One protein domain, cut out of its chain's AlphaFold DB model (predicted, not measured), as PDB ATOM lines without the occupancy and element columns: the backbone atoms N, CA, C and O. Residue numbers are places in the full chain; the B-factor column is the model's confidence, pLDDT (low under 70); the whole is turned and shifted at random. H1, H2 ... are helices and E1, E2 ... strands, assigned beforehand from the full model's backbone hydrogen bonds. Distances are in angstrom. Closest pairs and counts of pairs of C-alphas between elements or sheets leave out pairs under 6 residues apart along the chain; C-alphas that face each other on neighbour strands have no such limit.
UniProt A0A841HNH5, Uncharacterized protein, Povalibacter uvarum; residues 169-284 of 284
ATOM      1  N   ALA A 169     306.722 243.078 336.100       91.31
ATOM      2  CA  ALA A 169     306.439 242.013 337.065       91.31
ATOM      3  C   ALA A 169     305.098 241.309 336.808       91.31
ATOM      4  O   ALA A 169     304.954 240.135 337.137       91.31
ATOM      5  N   THR A 170     304.147 241.966 336.133       90.88
ATOM      6  CA  THR A 170     302.861 241.357 335.735       90.88
ATOM      7  C   THR A 170     303.052 240.045 334.960       90.88
ATOM      8  O   THR A 170     302.212 239.156 335.018       90.88
ATOM      9  N   ARG A 171     304.192 239.875 334.275       91.62
ATOM     10  CA  ARG A 171     304.525 238.668 333.498       91.62
ATOM     11  C   ARG A 171     304.938 237.464 334.353       91.62
ATOM     12  O   ARG A 171     304.913 236.345 333.848       91.62
ATOM     13  N   CYS A 172     305.359 237.683 335.598       92.56
ATOM     14  CA  CYS A 172     305.809 236.641 336.529       92.56
ATOM     15  C   CYS A 172     304.922 236.519 337.776       92.56
ATOM     16  O   CYS A 172     305.165 235.657 338.618       92.56
ATOM     17  N   VAL A 173     303.865 237.324 337.878       93.19
ATOM     18  CA  VAL A 173     302.804 237.133 338.867       93.19
ATOM     19  C   VAL A 173     301.701 236.276 338.258       93.19
ATOM     20  O   VAL A 173     301.240 236.527 337.144       93.19
ATOM     21  N   ARG A 174     301.266 235.252 338.992       92.81
ATOM     22  CA  ARG A 174     300.155 234.382 338.594       92.81
ATOM     23  C   ARG A 174     298.946 234.630 339.471       92.81
ATOM     24  O   ARG A 174     299.092 234.777 340.675       92.81
ATOM     25  N   LEU A 175     297.766 234.590 338.867       91.44
ATOM     26  CA  LEU A 175     296.483 234.642 339.554       91.44
ATOM     27  C   LEU A 175     295.703 233.362 339.238       91.44
ATOM     28  O   LEU A 175     295.559 233.001 338.069       91.44
ATOM     29  N   PHE A 176     295.210 232.667 340.259       91.12
ATOM     30  CA  PHE A 176     294.416 231.446 340.100       91.12
ATOM     31  C   PHE A 176     293.504 231.224 341.309       91.12
ATOM     32  O   PHE A 176     293.757 231.762 342.379       91.12
ATOM     33  N   SER A 177     292.450 230.418 341.168       89.12
ATOM     34  CA  SER A 177     291.627 230.005 342.312       89.12
ATOM     35  C   SER A 177     292.127 228.669 342.871       89.12
ATOM     36  O   SER A 177     292.231 227.685 342.136       89.12
ATOM     37  N   ARG A 178     292.455 228.631 344.173       83.25
ATOM     38  CA  ARG A 178     292.804 227.388 344.894       83.25
ATOM     39  C   ARG A 178     291.586 226.522 345.203       83.25
ATOM     40  O   ARG A 178     291.734 225.314 345.349       83.25
ATOM     41  N   ASN A 179     290.412 227.136 345.340       83.88
ATOM     42  CA  ASN A 179     289.185 226.445 345.707       83.88
ATOM     43  C   ASN A 179     288.148 226.618 344.588       83.88
ATOM     44  O   ASN A 179     287.585 227.708 344.471       83.88
ATOM     45  N   PRO A 180     287.865 225.570 343.794       77.69
ATOM     46  CA  PRO A 180     286.912 225.664 342.692       77.69
ATOM     47  C   PRO A 180     285.492 226.022 343.155       77.69
ATOM     48  O   PRO A 180     284.743 226.608 342.380       77.69
ATOM     49  N   ASP A 181     285.146 225.741 344.416       85.31
ATOM     50  CA  ASP A 181     283.832 226.052 344.983       85.31
ATOM     51  C   ASP A 181     283.705 227.529 345.394       85.31
ATOM     52  O   ASP A 181     282.601 228.039 345.574       85.31
ATOM     53  N   ASN A 182     284.830 228.241 345.539       83.81
ATOM     54  CA  ASN A 182     284.850 229.656 345.891       83.81
ATOM     55  C   ASN A 182     285.319 230.504 344.705       83.81
ATOM     56  O   ASN A 182     286.489 230.874 344.592       83.81
ATOM     57  N   VAL A 183     284.362 230.855 343.845       81.31
ATOM     58  CA  VAL A 183     284.579 231.675 342.640       81.31
ATOM     59  C   VAL A 183     285.003 233.118 342.931       81.31
ATOM     60  O   VAL A 183     285.445 233.817 342.026       81.31
ATOM     61  N   LEU A 184     284.890 233.566 344.185       87.62
ATOM     62  CA  LEU A 184     285.272 234.915 344.594       87.62
ATOM     63  C   LEU A 184     286.678 234.979 345.183       87.62
ATOM     64  O   LEU A 184     287.195 236.078 345.349       87.62
ATOM     65  N   ARG A 185     287.291 233.844 345.535       90.44
ATOM     66  CA  ARG A 185     288.589 233.807 346.215       90.44
ATOM     67  C   ARG A 185     289.699 233.460 345.233       90.44
ATOM     68  O   ARG A 185     289.805 232.326 344.768       90.44
ATOM     69  N   TRP A 186     290.577 234.423 344.998       90.81
ATOM     70  CA  TRP A 186     291.734 234.280 344.126       90.81
ATOM     71  C   TRP A 186     293.027 234.287 344.932       90.81
ATOM     72  O   TRP A 186     293.141 234.969 345.945       90.81
ATOM     73  N   THR A 187     294.004 233.523 344.467       92.62
ATOM     74  CA  THR A 187     295.351 233.434 345.016       92.62
ATOM     75  C   THR A 187     296.338 234.022 344.016       92.62
ATOM     76  O   THR A 187     296.316 233.673 342.832       92.62
ATOM     77  N   MET A 188     297.210 234.901 344.501       93.19
ATOM     78  CA  MET A 188     298.301 235.499 343.742       93.19
ATOM     79  C   MET A 188     299.640 234.887 344.130       93.19
ATOM     80  O   MET A 188     300.048 234.942 345.282       93.19
ATOM     81  N   GLU A 189     300.376 234.372 343.153       93.25
ATOM     82  CA  GLU A 189     301.726 233.864 343.365       93.25
ATOM     83  C   GLU A 189     302.773 234.745 342.693       93.25
ATOM     84  O   GLU A 189     302.702 235.025 341.496       93.25
ATOM     85  N   ASN A 190     303.788 235.124 343.469       94.69
ATOM     86  CA  ASN A 190     304.990 235.774 342.971       94.69
ATOM     87  C   ASN A 190     306.010 234.716 342.506       94.69
ATOM     88  O   ASN A 190     306.607 234.023 343.334       94.69
ATOM     89  N   GLU A 191     306.207 234.588 341.192       93.25
ATOM     90  CA  GLU A 191     307.299 233.801 340.595       93.25
ATOM     91  C   GLU A 191     308.450 234.673 340.085       93.25
ATOM     92  O   GLU A 191     309.363 234.182 339.425       93.25
ATOM     93  N   CYS A 192     308.409 235.975 340.353       91.44
ATOM     94  CA  CYS A 192     309.528 236.850 340.067       91.44
ATOM     95  C   CYS A 192     310.653 236.565 341.070       91.44
ATOM     96  O   CYS A 192     310.384 236.295 342.237       91.44
ATOM     97  N   ASP A 193     311.916 236.735 340.673       90.56
ATOM     98  CA  ASP A 193     313.080 236.592 341.570       90.56
ATOM     99  C   ASP A 193     313.247 237.779 342.548       90.56
ATOM    100  O   ASP A 193     314.319 238.003 343.117       90.56
ATOM    101  N   ARG A 194     312.202 238.603 342.715       91.62
ATOM    102  CA  ARG A 194     312.182 239.807 343.555       91.62
ATOM    103  C   ARG A 194     310.786 240.040 344.154       91.62
ATOM    104  O   ARG A 194     309.799 239.575 343.587       91.62
ATOM    105  N   PRO A 195     310.684 240.778 345.270       94.12
ATOM    106  CA  PRO A 195     309.421 241.271 345.800       94.12
ATOM    107  C   PRO A 195     308.693 242.149 344.793       94.12
ATOM    108  O   PRO A 195     309.318 242.922 344.054       94.12
ATOM    109  N   VAL A 196     307.371 242.050 344.805       95.31
ATOM    110  CA  VAL A 196     306.500 242.779 343.887       95.31
ATOM    111  C   VAL A 196     305.404 243.508 344.647       95.31
ATOM    112  O   VAL A 196     304.849 242.989 345.617       95.31
ATOM    113  N   GLY A 197     305.094 244.718 344.200       94.31
ATOM    114  CA  GLY A 197     303.837 245.380 344.528       94.31
ATOM    115  C   GLY A 197     302.814 245.041 343.450       94.31
ATOM    116  O   GLY A 197     303.156 245.005 342.272       94.31
ATOM    117  N   ILE A 198     301.575 244.780 343.840       93.19
ATOM    118  CA  ILE A 198     300.480 244.428 342.945       93.19
ATOM    119  C   ILE A 198     299.308 245.360 343.230       93.19
ATOM    120  O   ILE A 198     298.718 245.325 344.308       93.19
ATOM    121  N   ALA A 199     298.974 246.187 342.251       92.00
ATOM    122  CA  ALA A 199     297.742 246.950 342.221       92.00
ATOM    123  C   ALA A 199     296.629 246.011 341.752       92.00
ATOM    124  O   ALA A 199     296.641 245.588 340.595       92.00
ATOM    125  N   VAL A 200     295.702 245.653 342.637       89.88
ATOM    126  CA  VAL A 200     294.593 244.751 342.317       89.88
ATOM    127  C   VAL A 200     293.281 245.507 342.393       89.88
ATOM    128  O   VAL A 200     293.069 246.348 343.258       89.88
ATOM    129  N   THR A 201     292.375 245.174 341.492       90.38
ATOM    130  CA  THR A 201     291.011 245.673 341.492       90.38
ATOM    131  C   THR A 201     290.074 244.476 341.441       90.38
ATOM    132  O   THR A 201     290.070 243.731 340.456       90.38
ATOM    133  N   GLY A 202     289.303 244.281 342.508       87.19
ATOM    134  CA  GLY A 202     288.275 243.248 342.602       87.19
ATOM    135  C   GLY A 202     286.905 243.836 342.294       87.19
ATOM    136  O   GLY A 202     286.532 244.851 342.868       87.19
ATOM    137  N   CYS A 203     286.155 243.222 341.383       86.44
ATOM    138  CA  CYS A 203     284.842 243.713 340.970       86.44
ATOM    139  C   CYS A 203     283.726 242.684 341.189       86.44
ATOM    140  O   CYS A 203     283.976 241.479 341.289       86.44
ATOM    141  N   ASN A 204     282.482 243.168 341.216       86.50
ATOM    142  CA  ASN A 204     281.281 242.333 341.142       86.50
ATOM    143  C   ASN A 204     281.147 241.624 339.775       86.50
ATOM    144  O   ASN A 204     281.912 241.889 338.847       86.50
ATOM    145  N   GLU A 205     280.169 240.722 339.636       86.62
ATOM    146  CA  GLU A 205     279.968 239.918 338.414       86.62
ATOM    147  C   GLU A 205     279.749 240.770 337.156       86.62
ATOM    148  O   GLU A 205     280.213 240.418 336.074       86.62
ATOM    149  N   SER A 206     279.091 241.925 337.296       84.19
ATOM    150  CA  SER A 206     278.873 242.869 336.196       84.19
ATOM    151  C   SER A 206     280.095 243.737 335.874       84.19
ATOM    152  O   SER A 206     280.059 244.498 334.909       84.19
ATOM    153  N   GLY A 207     281.159 243.676 336.680       81.88
ATOM    154  CA  GLY A 207     282.363 244.497 336.533       81.88
ATOM    155  C   GLY A 207     282.139 246.001 336.735       81.88
ATOM    156  O   GLY A 207     282.993 246.794 336.344       81.88
ATOM    157  N   SER A 208     280.994 246.402 337.294       83.62
ATOM    158  CA  SER A 208     280.577 247.808 337.418       83.62
ATOM    159  C   SER A 208     280.922 248.417 338.774       83.62
ATOM    160  O   SER A 208     281.112 249.626 338.872       83.62
ATOM    161  N   GLN A 209     281.015 247.587 339.813       85.81
ATOM    162  CA  GLN A 209     281.461 247.986 341.142       85.81
ATOM    163  C   GLN A 209     282.786 247.300 341.402       85.81
ATOM    164  O   GLN A 209     282.842 246.072 341.455       85.81
ATOM    165  N   CYS A 210     283.833 248.104 341.511       83.69
ATOM    166  CA  CYS A 210     285.199 247.651 341.660       83.69
ATOM    167  C   CYS A 210     285.815 248.312 342.887       83.69
ATOM    168  O   CYS A 210     285.724 249.529 343.045       83.69
ATOM    169  N   GLU A 211     286.461 247.515 343.722       87.38
ATOM    170  CA  GLU A 211     287.216 247.960 344.881       87.38
ATOM    171  C   GLU A 211     288.706 247.760 344.616       87.38
ATOM    172  O   GLU A 211     289.135 246.729 344.086       87.38
ATOM    173  N   TYR A 212     289.490 248.782 344.946       85.75
ATOM    174  CA  TYR A 212     290.936 248.737 344.814       85.75
ATOM    175  C   TYR A 212     291.557 248.096 346.055       85.75
ATOM    176  O   TYR A 212     291.294 248.518 347.177       85.75
ATOM    177  N   ALA A 213     292.416 247.108 345.838       81.06
ATOM    178  CA  ALA A 213     293.211 246.445 346.853       81.06
ATOM    179  C   ALA A 213     294.684 246.445 346.415       81.06
ATOM    180  O   ALA A 213     295.076 245.773 345.462       81.06
ATOM    181  N   GLY A 214     295.521 247.207 347.116       86.12
ATOM    182  CA  GLY A 214     296.972 247.142 346.957       86.12
ATOM    183  C   GLY A 214     297.553 245.977 347.756       86.12
ATOM    184  O   GLY A 214     297.277 245.844 348.947       86.12
ATOM    185  N   VAL A 215     298.385 245.146 347.128       90.25
ATOM    186  CA  VAL A 215     299.032 243.991 347.769       90.25
ATOM    187  C   VAL A 215     300.542 244.048 347.563       90.25
ATOM    188  O   VAL A 215     301.029 244.469 346.519       90.25
ATOM    189  N   VAL A 216     301.312 243.608 348.558       90.19
ATOM    190  CA  VAL A 216     302.765 243.430 348.440       90.19
ATOM    191  C   VAL A 216     303.094 241.970 348.688       90.19
ATOM    192  O   VAL A 216     302.822 241.455 349.772       90.19
ATOM    193  N   LEU A 217     303.710 241.315 347.702       92.69
ATOM    194  CA  LEU A 217     304.134 239.925 347.823       92.69
ATOM    195  C   LEU A 217     305.652 239.842 348.008       92.69
ATOM    196  O   LEU A 217     306.404 240.332 347.153       92.69
ATOM    197  N   PRO A 218     306.131 239.204 349.092       91.69
ATOM    198  CA  PRO A 218     307.551 238.920 349.242       91.69
ATOM    199  C   PRO A 218     308.006 237.931 348.161       91.69
ATOM    200  O   PRO A 218     307.210 237.259 347.497       91.69
ATOM    201  N   LEU A 219     309.318 237.820 347.990       87.75
ATOM    202  CA  LEU A 219     309.894 236.709 347.241       87.75
ATOM    203  C   LEU A 219     309.772 235.423 348.075       87.75
ATOM    204  O   LEU A 219     310.080 235.445 349.266       87.75
ATOM    205  N   LYS A 220     309.423 234.287 347.452       80.94
ATOM    206  CA  LYS A 220     309.323 232.979 348.142       80.94
ATOM    207  C   LYS A 220     310.596 232.611 348.927       80.94
ATOM    208  O   LYS A 220     310.512 231.993 349.981       80.94
ATOM    209  N   ALA A 221     311.767 233.015 348.430       84.50
ATOM    210  CA  ALA A 221     313.058 232.797 349.085       84.50
ATOM    211  C   ALA A 221     313.334 233.730 350.282       84.50
ATOM    212  O   ALA A 221     314.194 233.412 351.095       84.50
ATOM    213  N   GLN A 222     312.640 234.868 350.404       87.19
ATOM    214  CA  GLN A 222     312.808 235.765 351.554       87.19
ATOM    215  C   GLN A 222     312.086 235.236 352.788       87.19
ATOM    216  O   GLN A 222     312.643 235.245 353.880       87.19
ATOM    217  N   ARG A 223     310.828 234.818 352.615       89.00
ATOM    218  CA  ARG A 223     310.004 234.241 353.677       89.00
ATOM    219  C   ARG A 223     308.779 233.545 353.103       89.00
ATOM    220  O   ARG A 223     308.379 233.789 351.964       89.00
ATOM    221  N   PHE A 224     308.137 232.747 353.950       87.06
ATOM    222  CA  PHE A 224     306.812 232.217 353.666       87.06
ATOM    223  C   PHE A 224     305.792 233.359 353.503       87.06
ATOM    224  O   PHE A 224     305.791 234.324 354.277       87.06
ATOM    225  N   VAL A 225     304.951 233.247 352.472       89.31
ATOM    226  CA  VAL A 225     303.853 234.177 352.175       89.31
ATOM    227  C   VAL A 225     302.617 233.661 352.900       89.31
ATOM    228  O   VAL A 225     302.278 232.491 352.759       89.31
ATOM    229  N   LEU A 226     301.961 234.505 353.692       88.88
ATOM    230  CA  LEU A 226     300.742 234.098 354.388       88.88
ATOM    231  C   LEU A 226     299.565 234.045 353.410       88.88
ATOM    232  O   LEU A 226     299.458 234.906 352.539       88.88
ATOM    233  N   ASP A 227     298.623 233.124 353.629       88.88
ATOM    234  CA  ASP A 227     297.382 233.024 352.845       88.88
ATOM    235  C   ASP A 227     296.660 234.376 352.717       88.88
ATOM    236  O   ASP A 227     296.117 234.696 351.664       88.88
ATOM    237  N   SER A 228     296.661 235.192 353.776       88.88
ATOM    238  CA  SER A 228     296.043 236.523 353.784       88.88
ATOM    239  C   SER A 228     296.772 237.556 352.921       88.88
ATOM    240  O   SER A 228     296.165 238.545 352.537       88.88
ATOM    241  N   GLU A 229     298.064 237.364 352.649       88.81
ATOM    242  CA  GLU A 229     298.862 238.251 351.793       88.81
ATOM    243  C   GLU A 229     298.674 237.912 350.311       88.81
ATOM    244  O   GLU A 229     298.729 238.802 349.474       88.81
ATOM    245  N   GLU A 230     298.430 236.642 349.977       91.50
ATOM    246  CA  GLU A 230     298.213 236.193 348.595       91.50
ATOM    247  C   GLU A 230     296.737 236.085 348.191       91.50
ATOM    248  O   GLU A 230     296.447 235.889 347.012       91.50
ATOM    249  N   THR A 231     295.794 236.197 349.131       91.38
ATOM    250  CA  THR A 231     294.359 236.084 348.838       91.38
ATOM    251  C   THR A 231     293.753 237.435 348.450       91.38
ATOM    252  O   THR A 231     293.878 238.409 349.186       91.38
ATOM    253  N   VAL A 232     293.000 237.465 347.347       90.31
ATOM    254  CA  VAL A 232     292.162 238.600 346.929       90.31
ATOM    255  C   VAL A 232     290.735 238.137 346.663       90.31
ATOM    256  O   VAL A 232     290.514 237.003 346.233       90.31
ATOM    257  N   TYR A 233     289.771 239.024 346.911       89.81
ATOM    258  CA  TYR A 233     288.352 238.757 346.719       89.81
ATOM    259  C   TYR A 233     287.761 239.547 345.547       89.81
ATOM    260  O   TYR A 233     288.051 240.728 345.368       89.81
ATOM    261  N   GLY A 234     286.917 238.891 344.752       88.75
ATOM    262  CA  GLY A 234     286.172 239.503 343.653       88.75
ATOM    263  C   GLY A 234     285.705 238.477 342.624       88.75
ATOM    264  O   GLY A 234     286.355 237.454 342.414       88.75
ATOM    265  N   ALA A 235     284.582 238.755 341.963       86.75
ATOM    266  CA  ALA A 235     284.092 237.926 340.859       86.75
ATOM    267  C   ALA A 235     284.946 238.122 339.598       86.75
ATOM    268  O   ALA A 235     285.213 237.178 338.859       86.75
ATOM    269  N   VAL A 236     285.417 239.352 339.380       87.06
ATOM    270  CA  VAL A 236     286.360 239.703 338.316       87.06
ATOM    271  C   VAL A 236     287.563 240.386 338.945       87.06
ATOM    272  O   VAL A 236     287.407 241.386 339.639       87.06
ATOM    273  N   ILE A 237     288.762 239.868 338.680       89.75
ATOM    274  CA  ILE A 237     290.015 240.458 339.160       89.75
ATOM    275  C   ILE A 237     290.772 241.072 337.988       89.75
ATOM    276  O   ILE A 237     290.996 240.427 336.962       89.75
ATOM    277  N   ARG A 238     291.207 242.319 338.160       89.44
ATOM    278  CA  ARG A 238     292.197 242.979 337.303       89.44
ATOM    279  C   ARG A 238     293.416 243.285 338.152       89.44
ATOM    280  O   ARG A 238     293.254 243.708 339.290       89.44
ATOM    281  N   PHE A 239     294.616 243.075 337.626       91.25
ATOM    282  CA  PHE A 239     295.823 243.399 338.371       91.25
ATOM    283  C   PHE A 239     296.944 243.904 337.468       91.25
ATOM    284  O   PHE A 239     297.057 243.499 336.311       91.25
ATOM    285  N   GLU A 240     297.787 244.753 338.039       92.00
ATOM    286  CA  GLU A 240     299.070 245.183 337.488       92.00
ATOM    287  C   GLU A 240     300.129 245.016 338.576       92.00
ATOM    288  O   GLU A 240     299.902 245.377 339.730       92.00
ATOM    289  N   ALA A 241     301.288 244.465 338.231       93.81
ATOM    290  CA  ALA A 241     302.362 244.238 339.187       93.81
ATOM    291  C   ALA A 241     303.637 244.971 338.786       93.81
ATOM    292  O   ALA A 241     303.996 245.021 337.608       93.81
ATOM    293  N   CYS A 242     304.364 245.462 339.785       94.94
ATOM    294  CA  CYS A 242     305.654 246.103 339.625       94.94
ATOM    295  C   CYS A 242     306.742 245.524 340.536       94.94
ATOM    296  O   CYS A 242     306.473 244.999 341.614       94.94
ATOM    297  N   LEU A 243     307.994 245.621 340.088       94.50
ATOM    298  CA  LEU A 243     309.170 245.236 340.859       94.50
ATOM    299  C   LEU A 243     309.464 246.287 341.928       94.50
ATOM    300  O   LEU A 243     309.541 247.482 341.639       94.50
ATOM    301  N   ILE A 244     309.712 245.824 343.149       94.06
ATOM    302  CA  ILE A 244     310.203 246.671 344.234       94.06
ATOM    303  C   ILE A 244     311.706 246.857 344.031       94.06
ATOM    304  O   ILE A 244     312.463 245.890 343.913       94.06
ATOM    305  N   THR A 245     312.133 248.114 343.936       91.62
ATOM    306  CA  THR A 245     313.506 248.479 343.543       91.62
ATOM    307  C   THR A 245     314.313 249.049 344.701       91.62
ATOM    308  O   THR A 245     315.541 249.005 344.679       91.62
ATOM    309  N   ASN A 246     313.642 249.539 345.740       93.00
ATOM    310  CA  ASN A 246     314.287 250.038 346.938       93.00
ATOM    311  C   ASN A 246     314.801 248.876 347.806       93.00
ATOM    312  O   ASN A 246     314.026 248.066 348.315       93.00
ATOM    313  N   GLN A 247     316.117 248.822 348.031       93.00
ATOM    314  CA  GLN A 247     316.739 247.768 348.839       93.00
ATOM    315  C   GLN A 247     316.272 247.777 350.305       93.00
ATOM    316  O   GLN A 247     316.146 246.723 350.926       93.00
ATOM    317  N   GLN A 248     315.978 248.950 350.870       93.81
ATOM    318  CA  GLN A 248     315.432 249.041 352.222       93.81
ATOM    319  C   GLN A 248     314.026 248.431 352.275       93.81
ATOM    320  O   GLN A 248     313.726 247.685 353.204       93.81
ATOM    321  N   ALA A 249     313.195 248.664 351.250       94.19
ATOM    322  CA  ALA A 249     311.884 248.022 351.135       94.19
ATOM    323  C   ALA A 249     312.032 246.504 351.029       94.19
ATOM    324  O   ALA A 249     311.354 245.770 351.742       94.19
ATOM    325  N   TYR A 250     312.953 246.048 350.176       93.00
ATOM    326  CA  TYR A 250     313.262 244.633 349.989       93.00
ATOM    327  C   TYR A 250     313.538 243.943 351.332       93.00
ATOM    328  O   TYR A 250     312.922 242.922 351.636       93.00
ATOM    329  N   ASN A 251     314.409 244.532 352.155       92.38
ATOM    330  CA  ASN A 251     314.779 243.980 353.458       92.38
ATOM    331  C   ASN A 251     313.603 243.998 354.449       92.38
ATOM    332  O   ASN A 251     313.365 243.009 355.138       92.38
ATOM    333  N   LEU A 252     312.837 245.092 354.496       93.88
ATOM    334  CA  LEU A 252     311.689 245.228 355.397       93.88
ATOM    335  C   LEU A 252     310.567 244.232 355.076       93.88
ATOM    336  O   LEU A 252     309.953 243.694 355.993       93.88
ATOM    337  N   ILE A 253     310.318 243.956 353.795       93.69
ATOM    338  CA  ILE A 253     309.303 242.990 353.338       93.69
ATOM    339  C   ILE A 253     309.673 241.560 353.731       93.69
ATOM    340  O   ILE A 253     308.793 240.770 354.084       93.69
ATOM    341  N   GLY A 254     310.965 241.232 353.661       91.81
ATOM    342  CA  GLY A 254     311.495 239.921 354.021       91.81
ATOM    343  C   GLY A 254     311.600 239.677 355.527       91.81
ATOM    344  O   GLY A 254     311.862 238.548 355.928       91.81
ATOM    345  N   ALA A 255     311.391 240.698 356.364       91.81
ATOM    346  CA  ALA A 255     311.484 240.559 357.812       91.81
ATOM    347  C   ALA A 255     310.455 239.552 358.365       91.81
ATOM    348  O   ALA A 255     309.332 239.435 357.861       91.81
ATOM    349  N   ALA A 256     310.845 238.847 359.429       89.19
ATOM    350  CA  ALA A 256     309.979 237.915 360.141       89.19
ATOM    351  C   ALA A 256     308.753 238.625 360.747       89.19
ATOM    352  O   ALA A 256     308.752 239.845 360.946       89.19
ATOM    353  N   LEU A 257     307.695 237.863 361.034       87.56
ATOM    354  CA  LEU A 257     306.413 238.411 361.484       87.56
ATOM    355  C   LEU A 257     306.548 239.198 362.794       87.56
ATOM    356  O   LEU A 257     305.958 240.268 362.935       87.56
ATOM    357  N   GLU A 258     307.373 238.709 363.715       91.12
ATOM    358  CA  GLU A 258     307.641 239.323 365.015       91.12
ATOM    359  C   GLU A 258     308.215 240.727 364.822       91.12
ATOM    360  O   GLU A 258     307.745 241.686 365.432       91.12
ATOM    361  N   VAL A 259     309.158 240.876 363.888       92.44
ATOM    362  CA  VAL A 259     309.771 242.168 363.550       92.44
ATOM    363  C   VAL A 259     308.749 243.094 362.896       92.44
ATOM    364  O   VAL A 259     308.634 244.256 363.283       92.44
ATOM    365  N   ARG A 260     307.953 242.582 361.950       90.12
ATOM    366  CA  ARG A 260     306.923 243.360 361.237       90.12
ATOM    367  C   ARG A 260     305.809 243.881 362.143       90.12
ATOM    368  O   ARG A 260     305.153 244.863 361.806       90.12
ATOM    369  N   SER A 261     305.597 243.240 363.289       90.31
ATOM    370  CA  SER A 261     304.600 243.668 364.272       90.31
ATOM    371  C   SER A 261     305.034 244.887 365.101       90.31
ATOM    372  O   SER A 261     304.188 245.556 365.699       90.31
ATOM    373  N   THR A 262     306.327 245.235 365.092       96.56
ATOM    374  CA  THR A 262     306.884 246.336 365.894       96.56
ATOM    375  C   THR A 262     306.543 247.725 365.343       96.56
ATOM    376  O   THR A 262     306.370 247.920 364.136       96.56
ATOM    377  N   ASP A 263     306.473 248.721 366.234       97.00
ATOM    378  CA  ASP A 263     306.284 250.130 365.850       97.00
ATOM    379  C   ASP A 263     307.461 250.655 365.015       97.00
ATOM    380  O   ASP A 263     307.268 251.427 364.076       97.00
ATOM    381  N   GLU A 264     308.677 250.200 365.323       97.00
ATOM    382  CA  GLU A 264     309.893 250.601 364.619       97.00
ATOM    383  C   GLU A 264     309.873 250.141 363.159       97.00
ATOM    384  O   GLU A 264     310.101 250.947 362.253       97.00
ATOM    385  N   TRP A 265     309.506 248.880 362.910       96.31
ATOM    386  CA  TRP A 265     309.315 248.394 361.547       96.31
ATOM    387  C   TRP A 265     308.240 249.200 360.815       96.31
ATOM    388  O   TRP A 265     308.457 249.604 359.674       96.31
ATOM    389  N   ARG A 266     307.103 249.498 361.466       95.56
ATOM    390  CA  ARG A 266     306.015 250.287 360.857       95.56
ATOM    391  C   ARG A 266     306.472 251.695 360.472       95.56
ATOM    392  O   ARG A 266     306.149 252.152 359.374       95.56
ATOM    393  N   ALA A 267     307.263 252.354 361.317       95.75
ATOM    394  CA  ALA A 267     307.836 253.665 361.022       95.75
ATOM    395  C   ALA A 267     308.820 253.614 359.840       95.75
ATOM    396  O   ALA A 267     308.745 254.445 358.930       95.75
ATOM    397  N   GLN A 268     309.710 252.616 359.811       96.31
ATOM    398  CA  GLN A 268     310.649 252.416 358.705       96.31
ATOM    399  C   GLN A 268     309.919 252.090 357.394       96.31
ATOM    400  O   GLN A 268     310.254 252.641 356.347       96.31
ATOM    401  N   TRP A 269     308.889 251.247 357.446       95.19
ATOM    402  CA  TRP A 269     308.079 250.875 356.290       95.19
ATOM    403  C   TRP A 269     307.356 252.081 355.690       95.19
ATOM    404  O   TRP A 269     307.501 252.342 354.495       95.19
ATOM    405  N   ALA A 270     306.671 252.880 356.513       93.50
ATOM    406  CA  ALA A 270     305.995 254.099 356.065       93.50
ATOM    407  C   ALA A 270     306.962 255.093 355.393       93.50
ATOM    408  O   ALA A 270     306.647 255.684 354.356       93.50
ATOM    409  N   ALA A 271     308.177 255.242 355.932       92.88
ATOM    410  CA  ALA A 271     309.196 256.115 355.352       92.88
ATOM    411  C   ALA A 271     309.679 255.640 353.970       92.88
ATOM    412  O   ALA A 271     310.045 256.461 353.127       92.88
ATOM    413  N   VAL A 272     309.690 254.328 353.728       94.31
ATOM    414  CA  VAL A 272     310.188 253.735 352.481       94.31
ATOM    415  C   VAL A 272     309.106 253.639 351.404       94.31
ATOM    416  O   VAL A 272     309.426 253.804 350.228       94.31
ATOM    417  N   GLN A 273     307.838 253.439 351.772       92.25
ATOM    418  CA  GLN A 273     306.718 253.333 350.822       92.25
ATOM    419  C   GLN A 273     306.667 254.495 349.823       92.25
ATOM    420  O   GLN A 273     306.507 254.283 348.625       92.25
ATOM    421  N   SER A 274     306.853 255.726 350.303       90.31
ATOM    422  CA  SER A 274     306.832 256.931 349.460       90.31
ATOM    423  C   SER A 274     308.061 257.077 348.553       90.31
ATOM    424  O   SER A 274     308.021 257.829 347.583       90.31
ATOM    425  N   ARG A 275     309.152 256.364 348.857       90.94
ATOM    426  CA  ARG A 275     310.441 256.453 348.154       90.94
ATOM    427  C   ARG A 275     310.616 255.386 347.078       90.94
ATOM    428  O   ARG A 275     311.516 255.512 346.253       90.94
ATOM    429  N   ASP A 276     309.809 254.330 347.094       92.62
ATOM    430  CA  ASP A 276     309.814 253.299 346.059       92.62
ATOM    431  C   ASP A 276     308.729 253.594 345.007       92.62
ATOM    432  O   ASP A 276     307.558 253.816 345.325       92.62
ATOM    433  N   ALA A 277     309.120 253.622 343.729       89.69
ATOM    434  CA  ALA A 277     308.225 253.981 342.626       89.69
ATOM    435  C   ALA A 277     307.063 252.990 342.433       89.69
ATOM    436  O   ALA A 277     305.996 253.384 341.961       89.69
ATOM    437  N   CYS A 278     307.266 251.721 342.796       92.94
ATOM    438  CA  CYS A 278     306.236 250.695 342.759       92.94
ATOM    439  C   CYS A 278     305.284 250.858 343.952       92.94
ATOM    440  O   CYS A 278     304.079 251.047 343.770       92.94
ATOM    441  N   LEU A 279     305.823 250.889 345.176       92.88
ATOM    442  CA  LEU A 279     305.013 250.975 346.401       92.88
ATOM    443  C   LEU A 279     304.180 252.256 346.474       92.88
ATOM    444  O   LEU A 279     303.006 252.204 346.826       92.88
ATOM    445  N   SER A 280     304.755 253.390 346.076       90.62
ATOM    446  CA  SER A 280     304.072 254.689 346.073       90.62
ATOM    447  C   SER A 280     302.892 254.779 345.104       90.62
ATOM    448  O   SER A 280     302.176 255.780 345.132       90.62
ATOM    449  N   ARG A 281     302.697 253.786 344.228       86.25
ATOM    450  CA  ARG A 281     301.547 253.680 343.321       86.25
ATOM    451  C   ARG A 281     300.584 252.575 343.737       86.25
ATOM    452  O   ARG A 281     299.386 252.775 343.616       86.25
ATOM    453  N   VAL A 282     301.109 251.450 344.220       88.75
ATOM    454  CA  VAL A 282     300.313 250.286 344.639       88.75
ATOM    455  C   VAL A 282     299.581 250.520 345.962       88.75
ATOM    456  O   VAL A 282     298.501 249.987 346.168       88.75
ATOM    457  N   LEU A 283     300.172 251.284 346.880       85.06
ATOM    458  CA  LEU A 283     299.648 251.469 348.240       85.06
ATOM    459  C   LEU A 283     298.994 252.844 348.451       85.06
ATOM    460  O   LEU A 283     299.008 253.354 349.570       85.06
ATOM    461  N   ARG A 284     298.497 253.470 347.377       74.69
ATOM    462  CA  ARG A 284     297.761 254.741 347.453       74.69
ATOM    463  C   ARG A 284     296.302 254.554 347.824       74.69
ATOM    464  O   ARG A 284     295.725 253.528 347.411       74.69
TER     465      ARG A 284
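This is residues 169 to 284 of the 284 residues of an uncharacterized protein of Povalibacter uvarum (UniProt A0A841HNH5). Two small three-stranded sheets, E4 E3 E6 and E1 E2 E5, lie face to face as a sandwich, their strands running nearly along one line. H2, H3 and H4 gather past one end of the strands, and the chain then folds back to put H5 over E3; H1 stands beside the sheet E1 E2 E5. The printed part has 116 residues, with six named strands and five named helices in the order E1 E2 E3 E4 H1 E5 E6 H2 H3 H4 H5; both sheets are antiparallel and the class is mixed, helices and strands. It is compact, with a radius of gyration of the C-alphas of 14.4 A, and only just elongated, spanning 41 by 27 by 25 A.

The larger sheet, twisted, runs E4, residues 210 to 217, E3, residues 196 to 203, E6, residues 236 to 243. E3 and E4 are a hairpin, antiparallel at 158 degrees, with N 198 and O 215 within hydrogen-bond range at 2.8 A. E3 and E6 are antiparallel at 166 degrees; N 199 and O 240 are 2.8 A apart. The other sheet runs E1, residues 173 to 176, E2, residues 185 to 190, E5, residues 231 to 233. E1 and E2 are a hairpin, antiparallel at 155 degrees, with N 174 and O 189 at 2.9 A. Pairing is staggered: residues 187 to 190 of E2 pair with E1, and 185 to 187 with E5, antiparallel at 140 degrees, with N 186 and O 232 at 2.9 A. In this sandwich, two sheets face to face, the facing parts are 9.4 A centre to centre and the best planes 18 degrees apart. H5, residues 279 to 282, is over E3 at a height of 7.6 A over the sheet; the closest C-alphas, of Ala 199 and Val 282, are 4.9 A apart. H1, residues 227 to 230, is at the level of the sheet E1 E2 E5 and only grazes the other. H2, residues 247 to 254, only grazes the sheet E4 E3 E6. H2 touches H4, residues 263 to 273, at a steep tilt of 49 degrees, opposite ways; their closest C-alphas, of Ala 249 and Val 272, are 6.1 A apart. H3, residues 257 to 260, is close to H4 but not clearly touching, C-alphas 259 and 265 being closest at 6.6 A. In H2 and H4 every O i to N i+4 pair is within hydrogen-bond range; H1, H3 and H5 are too short for such a pair.

E1 begins at C-alpha 173 (302.804, 237.133, 338.867). E2 measures 16.8 A, E3 21.9 A, E4 21.4 A, E6 23.6 A and H4 15.4 A. H5 ends at C-alpha 282 (300.313, 250.286, 344.639).

The C-alphas farthest apart, of Ser 206 and Glu 264, are 42.8 A apart. The printed part has no cut and no long link. Its mean pLDDT is 90.1, and no printed residue is under 70.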